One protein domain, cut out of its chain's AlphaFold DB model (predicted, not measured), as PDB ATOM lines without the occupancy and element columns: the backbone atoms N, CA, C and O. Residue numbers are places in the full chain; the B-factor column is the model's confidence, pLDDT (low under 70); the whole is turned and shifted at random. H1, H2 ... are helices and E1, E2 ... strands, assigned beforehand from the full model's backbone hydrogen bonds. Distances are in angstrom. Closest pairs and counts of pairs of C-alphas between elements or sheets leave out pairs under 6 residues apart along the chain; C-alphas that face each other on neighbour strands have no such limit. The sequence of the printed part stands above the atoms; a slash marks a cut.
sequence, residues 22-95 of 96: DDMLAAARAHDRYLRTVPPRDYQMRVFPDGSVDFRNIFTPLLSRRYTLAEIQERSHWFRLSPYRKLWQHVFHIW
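This is residues 22 to 95 of the 96 residues of an uncharacterized protein of Rhodopseudomonas palustris (UniProt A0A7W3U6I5). A small antiparallel sheet, E1 to E3, has helix H1 over one face on its E1 side, while H3 crosses H1 and reaches the sheet with its last residues, 92 to 95. H2 follows E3 beyond the sheet's end, and a loop of residues 77 to 86 leads from it to H3. The printed part has 74 residues in the order H1 E1 E2 E3 H2 H3, a mixed class of helices and strands. It is compact, with a radius of gyration of the C-alphas of 12.0 A, and spans 30 by 26 by 22 A.

H1, residues 22 to 35, begins at C-alpha 22 (26.997, -13.924, 105.630) and is 19.6 A long. E1, residues 43 to 47, measures 13.6 A, E2, residues 53 to 57, 13.2 A, and E3, residues 64 to 67, 9.9 A. H2, residues 69 to 76, measures 10.3 A. H3, residues 87 to 95, measures 12.9 A and ends at C-alpha 95 (12.906, -9.416, 99.602).

The strands form a meander, each the antiparallel neighbour of the one before. In the hairpin E1 and E2, N 44 and O 56 are 2.7 A apart, within hydrogen-bond range; in the hairpin E2 and E3, N 67 and O 53 are 2.8 A apart, also within range. H1 is on one face, making two layers, helix and sheet; it lies over E1 at a height over the sheet of 8.1 A, on a local plane fitted to just 6 C-alphas. H3 only grazes the sheet. H1 and H3 touch, about perpendicular at 85 degrees; their closest C-alphas, of Ala 27 and Trp 88, are 6.0 A apart. H2 is not on the sheet; it and H3 only just touch, with 3 pairs of C-alphas within 8 A, the closest those of Arg 75 and Ile 94 at 6.7 A. Every O i to N i+4 pair is within hydrogen-bond range in H1 and H2, and 4 of 5 in H3.

The C-alphas farthest apart, of Pro 39 and His 77, are 32.5 A apart. The printed part has no cut and no long link. Its mean pLDDT is 71.3, with residues 40 to 43, 59 to 63 and 75 to 95 under 70.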
ATOM      1  N   ASP A  22      26.716 -14.205 104.224       77.62
ATOM      2  CA  ASP A  22      26.997 -13.924 105.630       77.62
ATOM      3  C   ASP A  22      26.989 -12.418 105.918       77.62
ATOM      4  O   ASP A  22      26.423 -11.994 106.928       77.62
ATOM      5  N   ASP A  23      27.505 -11.591 105.002       75.94
ATOM      6  CA  ASP A  23      27.431 -10.127 105.109       75.94
ATOM      7  C   ASP A  23      25.981  -9.636 105.053       75.94
ATOM      8  O   ASP A  23      25.561  -8.785 105.847       75.94
ATOM      9  N   MET A  24      25.181 -10.206 104.144       72.00
ATOM     10  CA  MET A  24      23.751  -9.907 104.047       72.00
ATOM     11  C   MET A  24      23.007 -10.310 105.321       72.00
ATOM     12  O   MET A  24      22.184  -9.541 105.824       72.00
ATOM     13  N   LEU A  25      23.323 -11.479 105.881       78.00
ATOM     14  CA  LEU A  25      22.710 -11.979 107.106       78.00
ATOM     15  C   LEU A  25      23.118 -11.148 108.327       78.00
ATOM     16  O   LEU A  25      22.275 -10.821 109.164       78.00
ATOM     17  N   ALA A  26      24.389 -10.758 108.430       81.12
ATOM     18  CA  ALA A  26      24.879  -9.878 109.484       81.12
ATOM     19  C   ALA A  26      24.189  -8.506 109.429       81.12
ATOM     20  O   ALA A  26      23.716  -8.007 110.457       81.12
ATOM     21  N   ALA A  27      24.052  -7.932 108.229       78.12
ATOM     22  CA  ALA A  27      23.324  -6.685 108.012       78.12
ATOM     23  C   ALA A  27      21.834  -6.820 108.354       78.12
ATOM     24  O   ALA A  27      21.271  -5.943 109.012       78.12
ATOM     25  N   ALA A  28      21.209  -7.935 107.975       76.50
ATOM     26  CA  ALA A  28      19.823  -8.223 108.314       76.50
ATOM     27  C   ALA A  28      19.628  -8.337 109.832       76.50
ATOM     28  O   ALA A  28      18.730  -7.717 110.393       76.50
ATOM     29  N   ARG A  29      20.510  -9.045 110.544       81.31
ATOM     30  CA  ARG A  29      20.460  -9.146 112.014       81.31
ATOM     31  C   ARG A  29      20.618  -7.784 112.684       81.31
ATOM     32  O   ARG A  29      19.921  -7.487 113.654       81.31
ATOM     33  N   ALA A  30      21.526  -6.950 112.182       81.50
ATOM     34  CA  ALA A  30      21.695  -5.590 112.681       81.50
ATOM     35  C   ALA A  30      20.428  -4.746 112.464       81.50
ATOM     36  O   ALA A  30      20.017  -4.021 113.372       81.50
ATOM     37  N   HIS A  31      19.783  -4.886 111.304       77.94
ATOM     38  CA  HIS A  31      18.561  -4.158 110.971       77.94
ATOM     39  C   HIS A  31      17.331  -4.655 111.743       77.94
ATOM     40  O   HIS A  31      16.585  -3.824 112.243       77.94
ATOM     41  N   ASP A  32      17.150  -5.966 111.942       80.38
ATOM     42  CA  ASP A  32      16.103  -6.530 112.821       80.38
ATOM     43  C   ASP A  32      16.223  -5.947 114.238       80.38
ATOM     44  O   ASP A  32      15.261  -5.404 114.780       80.38
ATOM     45  N   ARG A  33      17.435  -5.932 114.812       82.00
ATOM     46  CA  ARG A  33      17.669  -5.289 116.118       82.00
ATOM     47  C   ARG A  33      17.305  -3.807 116.113       82.00
ATOM     48  O   ARG A  33      16.655  -3.355 117.048       82.00
ATOM     49  N   TYR A  34      17.694  -3.067 115.076       81.75
ATOM     50  CA  TYR A  34      17.343  -1.654 114.944       81.75
ATOM     51  C   TYR A  34      15.825  -1.441 114.859       81.75
ATOM     52  O   TYR A  34      15.298  -0.577 115.556       81.75
ATOM     53  N   LEU A  35      15.104  -2.252 114.078       76.12
ATOM     54  CA  LEU A  35      13.649  -2.147 113.927       76.12
ATOM     55  C   LEU A  35      12.893  -2.340 115.248       76.12
ATOM     56  O   LEU A  35      11.830  -1.757 115.420       76.12
ATOM     57  N   ARG A  36      13.458  -3.079 116.209       80.19
ATOM     58  CA  ARG A  36      12.891  -3.218 117.564       80.19
ATOM     59  C   ARG A  36      13.044  -1.963 118.430       80.19
ATOM     60  O   ARG A  36      12.374  -1.856 119.449       80.19
ATOM     61  N   THR A  37      13.942  -1.049 118.060       81.31
ATOM     62  CA  THR A  37      14.231   0.185 118.818       81.31
ATOM     63  C   THR A  37      13.510   1.417 118.284       81.31
ATOM     64  O   THR A  37      13.525   2.463 118.928       81.31
ATOM     65  N   VAL A  38      12.887   1.316 117.110       74.69
ATOM     66  CA  VAL A  38      12.203   2.433 116.450       74.69
ATOM     67  C   VAL A  38      10.697   2.184 116.368       74.69
ATOM     68  O   VAL A  38      10.273   1.030 116.436       74.69
ATOM     69  N   PRO A  39       9.869   3.238 116.224       74.62
ATOM     70  CA  PRO A  39       8.430   3.079 116.047       74.62
ATOM     71  C   PRO A  39       8.088   2.144 114.874       74.62
ATOM     72  O   PRO A  39       8.858   2.088 113.908       74.62
ATOM     73  N   PRO A  40       6.939   1.440 114.929       67.00
ATOM     74  CA  PRO A  40       6.521   0.510 113.886       67.00
ATOM     75  C   PRO A  40       6.566   1.172 112.507       67.00
ATOM     76  O   PRO A  40       5.940   2.206 112.281       67.00
ATOM     77  N   ARG A  41       7.343   0.583 111.599       66.94
ATOM     78  CA  ARG A  41       7.435   0.983 110.192       66.94
ATOM     79  C   ARG A  41       6.539   0.107 109.348       66.94
ATOM     80  O   ARG A  41       6.256  -1.005 109.759       66.94
ATOM     81  N   ASP A  42       6.250   0.556 108.133       66.69
ATOM     82  CA  ASP A  42       5.457  -0.084 107.073       66.69
ATOM     83  C   ASP A  42       5.760  -1.578 106.812       66.69
ATOM     84  O   ASP A  42       4.982  -2.283 106.167       66.69
ATOM     85  N   TYR A  43       6.873  -2.085 107.342       69.38
ATOM     86  CA  TYR A  43       7.262  -3.483 107.324       69.38
ATOM     87  C   TYR A  43       7.970  -3.911 108.621       69.38
ATOM     88  O   TYR A  43       8.597  -3.116 109.325       69.38
ATOM     89  N   GLN A  44       7.914  -5.211 108.894       76.62
ATOM     90  CA  GLN A  44       8.647  -5.920 109.934       76.62
ATOM     91  C   GLN A  44       9.618  -6.905 109.291       76.62
ATOM     92  O   GLN A  44       9.352  -7.467 108.228       76.62
ATOM     93  N   MET A  45      10.749  -7.121 109.954       81.88
ATOM     94  CA  MET A  45      11.762  -8.063 109.510       81.88
ATOM     95  C   MET A  45      12.311  -8.811 110.715       81.88
ATOM     96  O   MET A  45      12.702  -8.177 111.694       81.88
ATOM     97  N   ARG A  46      12.359 -10.140 110.640       83.00
ATOM     98  CA  ARG A  46      12.877 -10.999 111.706       83.00
ATOM     99  C   ARG A  46      13.864 -12.002 111.139       83.00
ATOM    100  O   ARG A  46      13.542 -12.719 110.197       83.00
ATOM    101  N   VAL A  47      15.038 -12.096 111.756       82.25
ATOM    102  CA  VAL A  47      16.037 -13.107 111.395       82.25
ATOM    103  C   VAL A  47      15.979 -14.278 112.375       82.25
ATOM    104  O   VAL A  47      15.916 -14.077 113.591       82.25
ATOM    105  N   PHE A  48      16.007 -15.503 111.858       84.56
ATOM    106  CA  PHE A  48      15.992 -16.732 112.653       84.56
ATOM    107  C   PHE A  48      17.406 -17.314 112.848       84.56
ATOM    108  O   PHE A  48      18.336 -16.964 112.112       84.56
ATOM    109  N   PRO A  49      17.603 -18.203 113.845       83.69
ATOM    110  CA  PRO A  49      18.895 -18.855 114.083       83.69
ATOM    111  C   PRO A  49      19.431 -19.635 112.878       83.69
ATOM    112  O   PRO A  49      20.638 -19.649 112.663       83.69
ATOM    113  N   ASP A  50      18.539 -20.218 112.071       83.44
ATOM    114  CA  ASP A  50      18.851 -20.963 110.839       83.44
ATOM    115  C   ASP A  50      19.291 -20.064 109.663       83.44
ATOM    116  O   ASP A  50      19.568 -20.554 108.573       83.44
ATOM    117  N   GLY A  51      19.340 -18.744 109.865       75.94
ATOM    118  CA  GLY A  51      19.700 -17.775 108.834       75.94
ATOM    119  C   GLY A  51      18.552 -17.403 107.895       75.94
ATOM    120  O   GLY A  51      18.734 -16.542 107.038       75.94
ATOM    121  N   SER A  52      17.367 -17.995 108.065       82.94
ATOM    122  CA  SER A  52      16.177 -17.562 107.333       82.94
ATOM    123  C   SER A  52      15.681 -16.207 107.836       82.94
ATOM    124  O   SER A  52      15.872 -15.835 109.001       82.94
ATOM    125  N   VAL A  53      15.031 -15.462 106.948       80.88
ATOM    126  CA  VAL A  53      14.512 -14.127 107.241       80.88
ATOM    127  C   VAL A  53      13.041 -14.072 106.878       80.88
ATOM    128  O   VAL A  53      12.666 -14.374 105.749       80.88
ATOM    129  N   ASP A  54      12.209 -13.702 107.843       82.69
ATOM    130  CA  ASP A  54      10.805 -13.398 107.600       82.69
ATOM    131  C   ASP A  54      10.641 -11.898 107.395       82.69
ATOM    132  O   ASP A  54      11.101 -11.084 108.204       82.69
ATOM    133  N   PHE A  55      10.009 -11.558 106.281       78.12
ATOM    134  CA  PHE A  55       9.674 -10.205 105.904       78.12
ATOM    135  C   PHE A  55       8.158 -10.087 105.851       78.12
ATOM    136  O   PHE A  55       7.495 -10.876 105.179       78.12
ATOM    137  N   ARG A  56       7.608  -9.088 106.539       74.56
ATOM    138  CA  ARG A  56       6.167  -8.863 106.606       74.56
ATOM    139  C   ARG A  56       5.849  -7.397 106.396       74.56
ATOM    140  O   ARG A  56       6.202  -6.565 107.224       74.56
ATOM    141  N   ASN A  57       5.109  -7.081 105.344       70.38
ATOM    142  CA  ASN A  57       4.471  -5.776 105.232       70.38
ATOM    143  C   ASN A  57       3.283  -5.695 106.213       70.38
ATOM    144  O   ASN A  57       2.426  -6.583 106.228       70.38
ATOM    145  N   ILE A  58       3.226  -4.660 107.056       70.62
ATOM    146  CA  ILE A  58       2.129  -4.519 108.033       70.62
ATOM    147  C   ILE A  58       0.858  -3.910 107.438       70.62
ATOM    148  O   ILE A  58      -0.222  -4.157 107.972       70.62
ATOM    149  N   PHE A  59       0.950  -3.178 106.328       64.38
ATOM    150  CA  PHE A  59      -0.220  -2.645 105.621       64.38
ATOM    151  C   PHE A  59      -0.822  -3.644 104.639       64.38
ATOM    152  O   PHE A  59      -2.012  -3.586 104.335       64.38
ATOM    153  N   THR A  60      -0.020  -4.581 104.142       57.16
ATOM    154  CA  THR A  60      -0.467  -5.625 103.221       57.16
ATOM    155  C   THR A  60      -0.009  -6.984 103.742       57.16
ATOM    156  O   THR A  60       1.048  -7.465 103.345       57.16
ATOM    157  N   PRO A  61      -0.801  -7.643 104.609       59.31
ATOM    158  CA  PRO A  61      -0.424  -8.922 105.220       59.31
ATOM    159  C   PRO A  61      -0.145 -10.046 104.212       59.31
ATOM    160  O   PRO A  61       0.552 -11.001 104.536       59.31
ATOM    161  N   LEU A  62      -0.679  -9.924 102.991       61.91
ATOM    162  CA  LEU A  62      -0.430 -10.843 101.876       61.91
ATOM    163  C   LEU A  62       0.999 -10.734 101.318       61.91
ATOM    164  O   LEU A  62       1.469 -11.655 100.660       61.91
ATOM    165  N   LEU A  63       1.705  -9.637 101.607       62.69
ATOM    166  CA  LEU A  63       3.121  -9.442 101.299       62.69
ATOM    167  C   LEU A  63       3.971  -9.824 102.518       62.69
ATOM    168  O   LEU A  63       4.768  -9.033 103.030       62.69
ATOM    169  N   SER A  64       3.743 -11.044 103.007       72.19
ATOM    170  CA  SER A  64       4.583 -11.705 104.002       72.19
ATOM    171  C   SER A  64       5.268 -12.888 103.340       72.19
ATOM    172  O   SER A  64       4.603 -13.746 102.757       72.19
ATOM    173  N   ARG A  65       6.592 -12.953 103.430       77.69
ATOM    174  CA  ARG A  65       7.363 -14.075 102.906       77.69
ATOM    175  C   ARG A  65       8.552 -14.367 103.803       77.69
ATOM    176  O   ARG A  65       9.321 -13.475 104.156       77.69
ATOM    177  N   ARG A  66       8.727 -15.655 104.090       83.62
ATOM    178  CA  ARG A  66       9.956 -16.183 104.665       83.62
ATOM    179  C   ARG A  66      10.892 -16.608 103.544       83.62
ATOM    180  O   ARG A  66      10.499 -17.383 102.678       83.62
ATOM    181  N   TYR A  67      12.116 -16.105 103.594       78.50
ATOM    182  CA  TYR A  67      13.207 -16.473 102.706       78.50
ATOM    183  C   TYR A  67      14.179 -17.379 103.450       78.50
ATOM    184  O   TYR A  67      14.606 -17.073 104.566       78.50
ATOM    185  N   THR A  68      14.523 -18.503 102.838       84.19
ATOM    186  CA  THR A  68      15.551 -19.415 103.343       84.19
ATOM    187  C   THR A  68      16.950 -18.840 103.127       84.19
ATOM    188  O   THR A  68      17.165 -18.001 102.252       84.19
ATOM    189  N   LEU A  69      17.931 -19.319 103.898       80.94
ATOM    190  CA  LEU A  69      19.332 -18.933 103.700       80.94
ATOM    191  C   LEU A  69      19.820 -19.263 102.278       80.94
ATOM    192  O   LEU A  69      20.546 -18.469 101.690       80.94
ATOM    193  N   ALA A  70      19.363 -20.381 101.704       81.44
ATOM    194  CA  ALA A  70      19.690 -20.776 100.336       81.44
ATOM    195  C   ALA A  70      19.132 -19.792  99.288       81.44
ATOM    196  O   ALA A  70      19.863 -19.379  98.394       81.44
ATOM    197  N   GLU A  71      17.876 -19.347  99.423       79.06
ATOM    198  CA  GLU A  71      17.302 -18.315  98.539       79.06
ATOM    199  C   GLU A  71      18.040 -16.974  98.670       79.06
ATOM    200  O   GLU A  71      18.214 -16.252  97.689       79.06
ATOM    201  N   ILE A  72      18.477 -16.626  99.884       74.69
ATOM    202  CA  ILE A  72      19.264 -15.411 100.133       74.69
ATOM    203  C   ILE A  72      20.635 -15.525  99.456       74.69
ATOM    204  O   ILE A  72      21.056 -14.587  98.781       74.69
ATOM    205  N   GLN A  73      21.299 -16.675  99.591       74.94
ATOM    206  CA  GLN A  73      22.569 -16.979  98.932       74.94
ATOM    207  C   GLN A  73      22.441 -16.876  97.413       74.94
ATOM    208  O   GLN A  73      23.160 -16.089  96.801       74.94
ATOM    209  N   GLU A  74      21.472 -17.569  96.816       75.31
ATOM    210  CA  GLU A  74      21.221 -17.536  95.374       75.31
ATOM    211  C   GLU A  74      21.036 -16.102  94.863       75.31
ATOM    212  O   GLU A  74      21.676 -15.693  93.895       75.31
ATOM    213  N   ARG A  75      20.201 -15.308  95.541       69.31
ATOM    214  CA  ARG A  75      19.881 -13.940  95.116       69.31
ATOM    215  C   ARG A  75      21.018 -12.952  95.359       69.31
ATOM    216  O   ARG A  75      21.139 -11.995  94.597       69.31
ATOM    217  N   SER A  76      21.866 -13.183  96.363       68.12
ATOM    218  CA  SER A  76      23.028 -12.329  96.649       68.12
ATOM    219  C   SER A  76      24.006 -12.256  95.469       68.12
ATOM    220  O   SER A  76      24.563 -11.192  95.198       68.12
ATOM    221  N   HIS A  77      24.120 -13.336  94.686       63.62
ATOM    222  CA  HIS A  77      24.981 -13.399  93.501       63.62
ATOM    223  C   HIS A  77      24.563 -12.446  92.369       63.62
ATOM    224  O   HIS A  77      25.395 -12.081  91.538       63.62
ATOM    225  N   TRP A  78      23.298 -12.016  92.328       57.97
ATOM    226  CA  TRP A  78      22.765 -11.158  91.261       57.97
ATOM    227  C   TRP A  78      22.964  -9.660  91.524       57.97
ATOM    228  O   TRP A  78      22.733  -8.837  90.637       57.97
ATOM    229  N   PHE A  79      23.405  -9.277  92.723       56.41
ATOM    230  CA  PHE A  79      23.498  -7.875  93.112       56.41
ATOM    231  C   PHE A  79      24.903  -7.310  92.891       56.41
ATOM    232  O   PHE A  79      25.798  -7.438  93.723       56.41
ATOM    233  N   ARG A  80      25.077  -6.578  91.783       52.34
ATOM    234  CA  ARG A  80      26.161  -5.593  91.662       52.34
ATOM    235  C   ARG A  80      25.818  -4.360  92.499       52.34
ATOM    236  O   ARG A  80      24.738  -3.789  92.364       52.34
ATOM    237  N   LEU A  81      26.755  -3.959  93.356       53.88
ATOM    238  CA  LEU A  81      26.670  -2.797  94.244       53.88
ATOM    239  C   LEU A  81      26.107  -1.558  93.526       53.88
ATOM    240  O   LEU A  81      26.720  -1.034  92.600       53.88
ATOM    241  N   SER A  82      24.982  -1.025  94.016       49.62
ATOM    242  CA  SER A  82      24.708   0.407  93.860       49.62
ATOM    243  C   SER A  82      25.446   1.123  94.995       49.62
ATOM    244  O   SER A  82      25.072   0.911  96.155       49.62
ATOM    245  N   PRO A  83      26.472   1.948  94.708       51.41
ATOM    246  CA  PRO A  83      27.295   2.595  95.736       51.41
ATOM    247  C   PRO A  83      26.497   3.577  96.610       51.41
ATOM    248  O   PRO A  83      26.942   3.966  97.686       51.41
ATOM    249  N   TYR A  84      25.290   3.949  96.178       52.56
ATOM    250  CA  TYR A  84      24.410   4.887  96.872       52.56
ATOM    251  C   TYR A  84      23.439   4.222  97.855       52.56
ATOM    252  O   TYR A  84      22.754   4.920  98.603       52.56
ATOM    253  N   ARG A  85      23.344   2.887  97.864       55.94
ATOM    254  CA  ARG A  85      22.411   2.154  98.729       55.94
ATOM    255  C   ARG A  85      23.147   1.511  99.895       55.94
ATOM    256  O   ARG A  85      24.150   0.822  99.718       55.94
ATOM    257  N   LYS A  86      22.614   1.706 101.102       58.53
ATOM    258  CA  LYS A  86      23.090   0.997 102.298       58.53
ATOM    259  C   LYS A  86      22.820  -0.501 102.125       58.53
ATOM    260  O   LYS A  86      21.800  -0.874 101.556       58.53
ATOM    261  N   LEU A  87      23.685  -1.353 102.677       52.50
ATOM    262  CA  LEU A  87      23.579  -2.814 102.567       52.50
ATOM    263  C   LEU A  87      22.181  -3.349 102.945       52.50
ATOM    264  O   LEU A  87      21.633  -4.185 102.237       52.50
ATOM    265  N   TRP A  88      21.531  -2.782 103.971       53.94
ATOM    266  CA  TRP A  88      20.164  -3.161 104.368       53.94
ATOM    267  C   TRP A  88      19.078  -2.842 103.315       53.94
ATOM    268  O   TRP A  88      18.032  -3.480 103.297       53.94
ATOM    269  N   GLN A  89      19.297  -1.867 102.426       63.78
ATOM    270  CA  GLN A  89      18.360  -1.535 101.340       63.78
ATOM    271  C   GLN A  89      18.496  -2.502 100.167       63.78
ATOM    272  O   GLN A  89      17.511  -2.786  99.493       63.78
ATOM    273  N   HIS A  90      19.705  -3.011  99.929       63.19
ATOM    274  CA  HIS A  90      19.920  -4.112  98.989       63.19
ATOM    275  C   HIS A  90      19.244  -5.374  99.499       63.19
ATOM    276  O   HIS A  90      18.473  -5.986  98.776       63.19
ATOM    277  N   VAL A  91      19.437  -5.667 100.783       63.72
ATOM    278  CA  VAL A  91      18.741  -6.723 101.516       63.72
ATOM    279  C   VAL A  91      17.211  -6.597 101.380       63.72
ATOM    280  O   VAL A  91      16.557  -7.558 100.996       63.72
ATOM    281  N   PHE A  92      16.642  -5.402 101.577       62.81
ATOM    282  CA  PHE A  92      15.215  -5.157 101.330       62.81
ATOM    283  C   PHE A  92      14.817  -5.409  99.869       62.81
ATOM    284  O   PHE A  92      13.771  -5.985  99.620       62.81
ATOM    285  N   HIS A  93      15.645  -5.019  98.895       65.88
ATOM    286  CA  HIS A  93      15.358  -5.221  97.470       65.88
ATOM    287  C   HIS A  93      15.441  -6.688  97.020       65.88
ATOM    288  O   HIS A  93      14.833  -7.045  96.021       65.88
ATOM    289  N   ILE A  94      16.163  -7.552  97.742       62.31
ATOM    290  CA  ILE A  94      16.101  -9.008  97.522       62.31
ATOM    291  C   ILE A  94      14.725  -9.569  97.921       62.31
ATOM    292  O   ILE A  94      14.293 -10.604  97.394       62.31
ATOM    293  N   TRP A  95      14.057  -8.900  98.862       61.22
ATOM    294  CA  TRP A  95      12.906  -9.416  99.602       61.22
ATOM    295  C   TRP A  95      11.584  -8.673  99.353       61.22
ATOM    296  O   TRP A  95      10.547  -9.161  99.798       61.22
TER     297      TRP A  95